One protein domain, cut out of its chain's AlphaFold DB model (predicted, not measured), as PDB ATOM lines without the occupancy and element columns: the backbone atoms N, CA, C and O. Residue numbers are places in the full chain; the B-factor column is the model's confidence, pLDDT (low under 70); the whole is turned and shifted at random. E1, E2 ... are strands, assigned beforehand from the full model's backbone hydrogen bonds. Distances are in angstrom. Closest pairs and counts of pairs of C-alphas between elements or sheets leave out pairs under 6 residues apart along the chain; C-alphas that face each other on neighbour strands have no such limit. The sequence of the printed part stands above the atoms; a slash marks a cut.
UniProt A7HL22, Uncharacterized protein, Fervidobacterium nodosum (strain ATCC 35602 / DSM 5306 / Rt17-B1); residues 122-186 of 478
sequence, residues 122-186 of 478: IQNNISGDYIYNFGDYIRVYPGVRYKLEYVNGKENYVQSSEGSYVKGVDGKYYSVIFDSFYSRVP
ATOM      1  N   ILE A 122      37.419 -29.469  -5.167       89.06
ATOM      2  CA  ILE A 122      36.108 -30.043  -5.459       89.06
ATOM      3  C   ILE A 122      35.512 -29.401  -6.704       89.06
ATOM      4  O   ILE A 122      35.672 -28.201  -6.923       89.06
ATOM      5  N   GLN A 123      34.840 -30.208  -7.522       88.62
ATOM      6  CA  GLN A 123      34.183 -29.733  -8.732       88.62
ATOM      7  C   GLN A 123      33.034 -28.774  -8.385       88.62
ATOM      8  O   GLN A 123      32.220 -29.042  -7.501       88.62
ATOM      9  N   ASN A 124      32.981 -27.660  -9.104       84.06
ATOM     10  CA  ASN A 124      32.012 -26.583  -8.989       84.06
ATOM     11  C   ASN A 124      31.602 -26.170 -10.411       84.06
ATOM     12  O   ASN A 124      32.262 -25.357 -11.044       84.06
ATOM     13  N   ASN A 125      30.508 -26.735 -10.920       72.38
ATOM     14  CA  ASN A 125      30.118 -26.624 -12.335       72.38
ATOM     15  C   ASN A 125      29.534 -25.264 -12.754       72.38
ATOM     16  O   ASN A 125      29.027 -25.141 -13.863       72.38
ATOM     17  N   ILE A 126      29.553 -24.255 -11.880       72.06
ATOM     18  CA  ILE A 126      28.948 -22.943 -12.159       72.06
ATOM     19  C   ILE A 126      30.013 -21.854 -12.197       72.06
ATOM     20  O   ILE A 126      30.070 -21.068 -13.142       72.06
ATOM     21  N   SER A 127      30.853 -21.783 -11.165       69.06
ATOM     22  CA  SER A 127      31.893 -20.761 -11.062       69.06
ATOM     23  C   SER A 127      32.932 -21.197 -10.039       69.06
ATOM     24  O   SER A 127      32.727 -21.048  -8.836       69.06
ATOM     25  N   GLY A 128      34.023 -21.795 -10.511       74.44
ATOM     26  CA  GLY A 128      35.158 -22.172  -9.672       74.44
ATOM     27  C   GLY A 128      36.373 -21.286  -9.935       74.44
ATOM     28  O   GLY A 128      36.557 -20.758 -11.030       74.44
ATOM     29  N   ASP A 129      37.219 -21.157  -8.917       87.38
ATOM     30  CA  ASP A 129      38.470 -20.393  -8.978       87.38
ATOM     31  C   ASP A 129      39.591 -21.149  -9.705       87.38
ATOM     32  O   ASP A 129      40.669 -20.597  -9.926       87.38
ATOM     33  N   TYR A 130      39.362 -22.422 -10.034       89.75
ATOM     34  CA  TYR A 130      40.346 -23.318 -10.622       89.75
ATOM     35  C   TYR A 130      39.774 -24.101 -11.803       89.75
ATOM     36  O   TYR A 130      38.586 -24.414 -11.847       89.75
ATOM     37  N   ILE A 131      40.651 -24.484 -12.725       89.69
ATOM     38  CA  ILE A 131      40.404 -25.509 -13.746       89.69
ATOM     39  C   ILE A 131      41.421 -26.635 -13.585       89.69
ATOM     40  O   ILE A 131      42.516 -26.405 -13.071       89.69
ATOM     41  N   TYR A 132      41.076 -27.835 -14.041       87.31
ATOM     42  CA  TYR A 132      42.017 -28.950 -14.105       87.31
ATOM     43  C   TYR A 132      42.582 -29.071 -15.521       87.31
ATOM     44  O   TYR A 132      41.819 -29.227 -16.473       87.31
ATOM     45  N   ASN A 133      43.902 -28.990 -15.668       84.81
ATOM     46  CA  ASN A 133      44.576 -29.055 -16.961       84.81
ATOM     47  C   ASN A 133      45.863 -29.884 -16.843       84.81
ATOM     48  O   ASN A 133      46.752 -29.538 -16.071       84.81
ATOM     49  N   PHE A 134      45.950 -30.978 -17.607       81.94
ATOM     50  CA  PHE A 134      47.119 -31.873 -17.692       81.94
ATOM     51  C   PHE A 134      47.756 -32.285 -16.351       81.94
ATOM     52  O   PHE A 134      48.976 -32.354 -16.242       81.94
ATOM     53  N   GLY A 135      46.948 -32.600 -15.335       83.06
ATOM     54  CA  GLY A 135      47.465 -33.042 -14.034       83.06
ATOM     55  C   GLY A 135      47.389 -31.987 -12.933       83.06
ATOM     56  O   GLY A 135      47.336 -32.362 -11.763       83.06
ATOM     57  N   ASP A 136      47.282 -30.707 -13.298       86.88
ATOM     58  CA  ASP A 136      47.405 -29.583 -12.369       86.88
ATOM     59  C   ASP A 136      46.116 -28.760 -12.245       86.88
ATOM     60  O   ASP A 136      45.340 -28.609 -13.192       86.88
ATOM     61  N   TYR A 137      45.910 -28.180 -11.058       89.19
ATOM     62  CA  TYR A 137      44.835 -27.221 -10.801       89.19
ATOM     63  C   TYR A 137      45.338 -25.792 -10.997       89.19
ATOM     64  O   TYR A 137      46.126 -25.273 -10.204       89.19
ATOM     65  N   ILE A 138      44.849 -25.132 -12.041       89.88
ATOM     66  CA  ILE A 138      45.280 -23.792 -12.439       89.88
ATOM     67  C   ILE A 138      44.269 -22.777 -11.934       89.88
ATOM     68  O   ILE A 138      43.083 -22.878 -12.244       89.88
ATOM     69  N   ARG A 139      44.737 -21.783 -11.173       91.75
ATOM     70  CA  ARG A 139      43.887 -20.686 -10.702       91.75
ATOM     71  C   ARG A 139      43.512 -19.774 -11.869       91.75
ATOM     72  O   ARG A 139      44.398 -19.316 -12.591       91.75
ATOM     73  N   VAL A 140      42.230 -19.466 -12.010       90.12
ATOM     74  CA  VAL A 140      41.667 -18.641 -13.088       90.12
ATOM     75  C   VAL A 140      40.873 -17.467 -12.523       90.12
ATOM     76  O   VAL A 140      40.529 -17.448 -11.343       90.12
ATOM     77  N   TYR A 141      40.596 -16.468 -13.361       84.12
ATOM     78  CA  TYR A 141      39.704 -15.365 -12.997       84.12
ATOM     79  C   TYR A 141      38.235 -15.808 -13.134       84.12
ATOM     80  O   TYR A 141      37.806 -16.102 -14.255       84.12
ATOM     81  N   PRO A 142      37.450 -15.862 -12.040       80.62
ATOM     82  CA  PRO A 142      36.081 -16.370 -12.083       80.62
ATOM     83  C   PRO A 142      35.187 -15.545 -13.010       80.62
ATOM     84  O   PRO A 142      35.252 -14.317 -13.022       80.62
ATOM     85  N   GLY A 143      34.333 -16.218 -13.783       76.56
ATOM     86  CA  GLY A 143      33.325 -15.568 -14.629       76.56
ATOM     87  C   GLY A 143      33.864 -14.830 -15.862       76.56
ATOM     88  O   GLY A 143      33.070 -14.271 -16.616       76.56
ATOM     89  N   VAL A 144      35.179 -14.840 -16.107       84.69
ATOM     90  CA  VAL A 144      35.788 -14.196 -17.279       84.69
ATOM     91  C   VAL A 144      36.141 -15.245 -18.330       84.69
ATOM     92  O   VAL A 144      37.009 -16.091 -18.119       84.69
ATOM     93  N   ARG A 145      35.479 -15.158 -19.485       87.06
ATOM     94  CA  ARG A 145      35.695 -16.031 -20.643       87.06
ATOM     95  C   ARG A 145      36.286 -15.253 -21.812       87.06
ATOM     96  O   ARG A 145      36.081 -14.045 -21.943       87.06
ATOM     97  N   TYR A 146      37.022 -15.962 -22.658       90.75
ATOM     98  CA  TYR A 146      37.714 -15.429 -23.821       90.75
ATOM     99  C   TYR A 146      37.413 -16.266 -25.058       90.75
ATOM    100  O   TYR A 146      37.359 -17.497 -25.010       90.75
ATOM    101  N   LYS A 147      37.232 -15.580 -26.179       91.38
ATOM    102  CA  LYS A 147      37.160 -16.164 -27.510       91.38
ATOM    103  C   LYS A 147      38.516 -15.995 -28.185       91.38
ATOM    104  O   LYS A 147      39.118 -14.925 -28.097       91.38
ATOM    105  N   LEU A 148      38.985 -17.054 -28.838       90.69
ATOM    106  CA  LEU A 148      40.178 -17.000 -29.670       90.69
ATOM    107  C   LEU A 148      39.818 -16.396 -31.032       90.69
ATOM    108  O   LEU A 148      38.934 -16.891 -31.730       90.69
ATOM    109  N   GLU A 149      40.518 -15.332 -31.396       90.25
ATOM    110  CA  GLU A 149      40.463 -14.681 -32.698       90.25
ATOM    111  C   GLU A 149      41.875 -14.612 -33.282       90.25
ATOM    112  O   GLU A 149      42.856 -14.469 -32.554       90.25
ATOM    113  N   TYR A 150      41.996 -14.698 -34.603       87.38
ATOM    114  CA  TYR A 150      43.282 -14.558 -35.282       87.38
ATOM    115  C   TYR A 150      43.346 -13.190 -35.955       87.38
ATOM    116  O   TYR A 150      42.631 -12.934 -36.921       87.38
ATOM    117  N   VAL A 151      44.217 -12.309 -35.460       85.31
ATOM    118  CA  VAL A 151      44.455 -10.985 -36.052       85.31
ATOM    119  C   VAL A 151      45.843 -10.995 -36.676       85.31
ATOM    120  O   VAL A 151      46.843 -11.171 -35.982       85.31
ATOM    121  N   ASN A 152      45.914 -10.838 -38.001       82.81
ATOM    122  CA  ASN A 152      47.166 -10.913 -38.771       82.81
ATOM    123  C   ASN A 152      47.962 -12.207 -38.509       82.81
ATOM    124  O   ASN A 152      49.183 -12.178 -38.358       82.81
ATOM    125  N   GLY A 153      47.258 -13.339 -38.394       81.38
ATOM    126  CA  GLY A 153      47.862 -14.653 -38.149       81.38
ATOM    127  C   GLY A 153      48.376 -14.877 -36.722       81.38
ATOM    128  O   GLY A 153      48.951 -15.927 -36.454       81.38
ATOM    129  N   LYS A 154      48.174 -13.928 -35.798       85.94
ATOM    130  CA  LYS A 154      48.525 -14.082 -34.380       85.94
ATOM    131  C   LYS A 154      47.286 -14.352 -33.541       85.94
ATOM    132  O   LYS A 154      46.246 -13.729 -33.755       85.94
ATOM    133  N   GLU A 155      47.429 -15.253 -32.575       88.19
ATOM    134  CA  GLU A 155      46.391 -15.522 -31.583       88.19
ATOM    135  C   GLU A 155      46.101 -14.265 -30.761       88.19
ATOM    136  O   GLU A 155      47.002 -13.649 -30.185       88.19
ATOM    137  N   ASN A 156      44.829 -13.901 -30.697       90.25
ATOM    138  CA  ASN A 156      44.315 -12.809 -29.898       90.25
ATOM    139  C   ASN A 156      43.104 -13.307 -29.105       90.25
ATOM    140  O   ASN A 156      42.136 -13.805 -29.670       90.25
ATOM    141  N   TYR A 157      43.155 -13.171 -27.784       90.25
ATOM    142  CA  TYR A 157      42.094 -13.640 -26.895       90.25
ATOM    143  C   TYR A 157      41.259 -12.446 -26.443       90.25
ATOM    144  O   TYR A 157      41.723 -11.609 -25.666       90.25
ATOM    145  N   VAL A 158      40.022 -12.370 -26.928       91.00
ATOM    146  CA  VAL A 158      39.099 -11.264 -26.649       91.00
ATOM    147  C   VAL A 158      38.057 -11.720 -25.640       91.00
ATOM    148  O   VAL A 158      37.502 -12.810 -25.762       91.00
ATOM    149  N   GLN A 159      37.797 -10.903 -24.619       91.12
ATOM    150  CA  GLN A 159      36.811 -11.234 -23.595       91.12
ATOM    151  C   GLN A 159      35.418 -11.364 -24.227       91.12
ATOM    152  O   GLN A 159      34.949 -10.462 -24.916       91.12
ATOM    153  N   SER A 160      34.756 -12.490 -23.986       87.00
ATOM    154  CA  SER A 160      33.429 -12.796 -24.517       87.00
ATOM    155  C   SER A 160      32.710 -13.751 -23.575       87.00
ATOM    156  O   SER A 160      33.303 -14.729 -23.126       87.00
ATOM    157  N   SER A 161      31.428 -13.503 -23.302       82.06
ATOM    158  CA  SER A 161      30.588 -14.387 -22.481       82.06
ATOM    159  C   SER A 161      30.412 -15.784 -23.084       82.06
ATOM    160  O   SER A 161      30.179 -16.733 -22.343       82.06
ATOM    161  N   GLU A 162      30.568 -15.921 -24.403       81.81
ATOM    162  CA  GLU A 162      30.471 -17.189 -25.145       81.81
ATOM    163  C   GLU A 162      31.842 -17.851 -25.374       81.81
ATOM    164  O   GLU A 162      31.960 -18.840 -26.096       81.81
ATOM    165  N   GLY A 163      32.909 -17.295 -24.795       83.62
ATOM    166  CA  GLY A 163      34.266 -17.793 -24.979       83.62
ATOM    167  C   GLY A 163      34.492 -19.197 -24.404       83.62
ATOM    168  O   GLY A 163      34.023 -19.516 -23.312       83.62
ATOM    169  N   SER A 164      35.268 -20.020 -25.111       87.31
ATOM    170  CA  SER A 164      35.681 -21.364 -24.661       87.31
ATOM    171  C   SER A 164      36.997 -21.371 -23.872       87.31
ATOM    172  O   SER A 164      37.453 -22.430 -23.446       87.31
ATOM    173  N   TYR A 165      37.621 -20.203 -23.687       89.62
ATOM    174  CA  TYR A 165      38.896 -20.064 -22.988       89.62
ATOM    175  C   TYR A 165      38.752 -19.268 -21.698       89.62
ATOM    176  O   TYR A 165      37.943 -18.346 -21.601       89.62
ATOM    177  N   VAL A 166      39.601 -19.570 -20.723       89.69
ATOM    178  CA  VAL A 166      39.768 -18.784 -19.496       89.69
ATOM    179  C   VAL A 166      41.224 -18.402 -19.322       89.69
ATOM    180  O   VAL A 166      42.126 -19.100 -19.785       89.69
ATOM    181  N   LYS A 167      41.457 -17.274 -18.657       90.94
ATOM    182  CA  LYS A 167      42.807 -16.799 -18.370       90.94
ATOM    183  C   LYS A 167      43.241 -17.263 -16.985       90.94
ATOM    184  O   LYS A 167      42.560 -16.983 -15.996       90.94
ATOM    185  N   GLY A 168      44.376 -17.948 -16.922       90.12
ATOM    186  CA  GLY A 168      45.043 -18.278 -15.674       90.12
ATOM    187  C   GLY A 168      45.668 -17.044 -15.024       90.12
ATOM    188  O   GLY A 168      45.993 -16.051 -15.682       90.12
ATOM    189  N   VAL A 169      45.863 -17.098 -13.706       89.06
ATOM    190  CA  VAL A 169      46.585 -16.050 -12.959       89.06
ATOM    191  C   VAL A 169      48.061 -15.970 -13.386       89.06
ATOM    192  O   VAL A 169      48.692 -14.928 -13.240       89.06
ATOM    193  N   ASP A 170      48.583 -17.032 -13.997       89.06
ATOM    194  CA  ASP A 170      49.884 -17.086 -14.674       89.06
ATOM    195  C   ASP A 170      49.928 -16.322 -16.015       89.06
ATOM    196  O   ASP A 170      50.976 -16.237 -16.652       89.06
ATOM    197  N   GLY A 171      48.797 -15.763 -16.456       87.75
ATOM    198  CA  GLY A 171      48.670 -14.972 -17.674       87.75
ATOM    199  C   GLY A 171      48.402 -15.780 -18.945       87.75
ATOM    200  O   GLY A 171      48.168 -15.160 -19.985       87.75
ATOM    201  N   LYS A 172      48.398 -17.118 -18.877       91.44
ATOM    202  CA  LYS A 172      48.141 -18.006 -20.022       91.44
ATOM    203  C   LYS A 172      46.644 -18.237 -20.228       91.44
ATOM    204  O   LYS A 172      45.849 -18.067 -19.304       91.44
ATOM    205  N   TYR A 173      46.260 -18.632 -21.440       90.44
ATOM    206  CA  TYR A 173      44.881 -18.991 -21.774       90.44
ATOM    207  C   TYR A 173      44.732 -20.505 -21.872       90.44
ATOM    208  O   TYR A 173      45.582 -21.185 -22.443       90.44
ATOM    209  N   TYR A 174      43.639 -21.018 -21.321       88.62
ATOM    210  CA  TYR A 174      43.348 -22.443 -21.241       88.62
ATOM    211  C   TYR A 174      41.972 -22.722 -21.825       88.62
ATOM    212  O   TYR A 174      41.021 -21.997 -21.530       88.62
ATOM    213  N   SER A 175      41.875 -23.767 -22.645       86.44
ATOM    214  CA  SER A 175      40.591 -24.261 -23.141       86.44
ATOM    215  C   SER A 175      39.845 -24.962 -22.008       86.44
ATOM    216  O   SER A 175      40.411 -25.834 -21.346       86.44
ATOM    217  N   VAL A 176      38.587 -24.591 -21.780       73.50
ATOM    218  CA  VAL A 176      37.732 -25.249 -20.786       73.50
ATOM    219  C   VAL A 176      36.833 -26.236 -21.509       73.50
ATOM    220  O   VAL A 176      35.725 -25.917 -21.934       73.50
ATOM    221  N   ILE A 177      37.328 -27.458 -21.670       62.94
ATOM    222  CA  ILE A 177      36.536 -28.546 -22.236       62.94
ATOM    223  C   ILE A 177      35.548 -29.005 -21.145       62.94
ATOM    224  O   ILE A 177      35.961 -29.335 -20.035       62.94
ATOM    225  N   PHE A 178      34.246 -28.988 -21.448       60.81
ATOM    226  CA  PHE A 178      33.139 -29.407 -20.561       60.81
ATOM    227  C   PHE A 178      32.833 -28.518 -19.340       60.81
ATOM    228  O   PHE A 178      32.282 -29.022 -18.361       60.81
ATOM    229  N   ASP A 179      33.180 -27.223 -19.361       68.69
ATOM    230  CA  ASP A 179      32.801 -26.243 -18.316       68.69
ATOM    231  C   ASP A 179      33.079 -26.704 -16.864       68.69
ATOM    232  O   ASP A 179      32.384 -26.338 -15.913       68.69
ATOM    233  N   SER A 180      34.108 -27.532 -16.675       81.69
ATOM    234  CA  SER A 180      34.414 -28.145 -15.382       81.69
ATOM    235  C   SER A 180      35.353 -27.253 -14.573       81.69
ATOM    236  O   SER A 180      36.574 -27.306 -14.731       81.69
ATOM    237  N   PHE A 181      34.778 -26.433 -13.695       87.62
ATOM    238  CA  PHE A 181      35.532 -25.618 -12.742       87.62
ATOM    239  C   PHE A 181      35.637 -26.293 -11.374       87.62
ATOM    240  O   PHE A 181      34.909 -27.233 -11.054       87.62
ATOM    241  N   TYR A 182      36.560 -25.798 -10.555       89.19
ATOM    242  CA  TYR A 182      36.884 -26.338  -9.244       89.19
ATOM    243  C   TYR A 182      37.062 -25.225  -8.212       89.19
ATOM    244  O   TYR A 182      37.529 -24.129  -8.517       89.19
ATOM    245  N   SER A 183      36.737 -25.536  -6.964       88.88
ATOM    246  CA  SER A 183      36.987 -24.683  -5.803       88.88
ATOM    247  C   SER A 183      37.961 -25.382  -4.856       88.88
ATOM    248  O   SER A 183      37.894 -26.600  -4.668       88.88
ATOM    249  N   ARG A 184      38.880 -24.619  -4.253       90.38
ATOM    250  CA  ARG A 184      39.846 -25.144  -3.278       90.38
ATOM    251  C   ARG A 184      39.181 -25.286  -1.916       90.38
ATOM    252  O   ARG A 184      39.211 -24.373  -1.095       90.38
ATOM    253  N   VAL A 185      38.563 -26.439  -1.699       89.62
ATOM    254  CA  VAL A 185      37.886 -26.791  -0.451       89.62
ATOM    255  C   VAL A 185      38.445 -28.133   0.009       89.62
ATOM    256  O   VAL A 185      37.941 -29.173  -0.419       89.62
ATOM    257  N   PRO A 186      39.501 -28.133   0.842       90.00
ATOM    258  CA  PRO A 186      40.069 -29.345   1.411       90.00
ATOM    259  C   PRO A 186      39.022 -30.205   2.113       90.00
ATOM    260  O   PRO A 186      38.320 -29.738   3.009       90.00
TER     261      PRO A 186
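This is residues 122 to 186 of the 478 residues of an uncharacterized protein of Fervidobacterium nodosum (strain ATCC 35602 / DSM 5306 / Rt17-B1) (UniProt A7HL22). The model is a rod of three small strand units in a row: a three-stranded sheet, E2, E1 and E7, at one end, the short hairpin E5 and E6 in the middle, and the longer hairpin E3 and E4 at the other end. The tip of that hairpin, residues 150 to 155, sticks out, while the first and last printed residues lie at the end with the three-stranded sheet. The printed part has 65 residues, with no named helix and seven named strands, E1 to E7 in order along the chain; the class is all strand, though under half of the residues, 29, are in named strands. The three sheets, ordered E2 - E1 - E7, E3 - E4 and E5 - E6, are antiparallel. The whole is compact by its radius of gyration of the C-alphas, 12.1 A, and spans 45 by 21 by 18 A.

Residues 122 to 123 pair, antiparallel, with residues 182 to 183 of E7, residues 181 to 183. E1, residues 130 to 133, is the inner strand of its sheet. It forms a hairpin with E2, residues 136 to 139, at 146 degrees between directions; N 131 and O 138 are within hydrogen-bond range at 3.0 A. E1 and E7 are antiparallel at 126 degrees, with N 182 and O 130 2.8 A apart. E3, residues 146 to 151, and E4, residues 154 to 159, form a hairpin at 146 degrees, with N 149 and O 156 2.8 A apart. E5, residues 165 to 167, and E6, residues 173 to 175, form a hairpin at 148 degrees, with N 166 and O 174 2.9 A apart. The closest C-alphas of E3 and E5, those of Tyr 146 and Tyr 165, are 4.9 A apart. E3 and E6 are near each other, with 6 pairs of C-alphas within 10 A. The closest C-alphas of E1 and E6, those of Asn 133 and Tyr 174, are 8.0 A apart. Among the pairs that are apart are E1 and E3, and E4 and E7.

E1 begins at C-alpha 130, (40.346, -23.318, -10.622), and is 9.5 A long; E2 is 9.7 A long. E3 measures 14.7 A and ends at C-alpha 151, (44.455, -10.985, -36.052); E4 measures 16.2 A. E5 and E6 are each 6.9 A long. E7, 7.2 A long, ends at C-alpha 183, (36.987, -24.683, -5.803).

The two C-alphas farthest apart, those of Asn 152 and Pro 186, are 44.8 A apart, while the first and last printed C-alphas are 8.0 A apart. The printed part has no cut. No link is long; E2 to E3, with 6 residues, is short, and the other links are tight. The mean pLDDT of the printed part is 85.2; residue 127 and residues 177 to 179 are under 70.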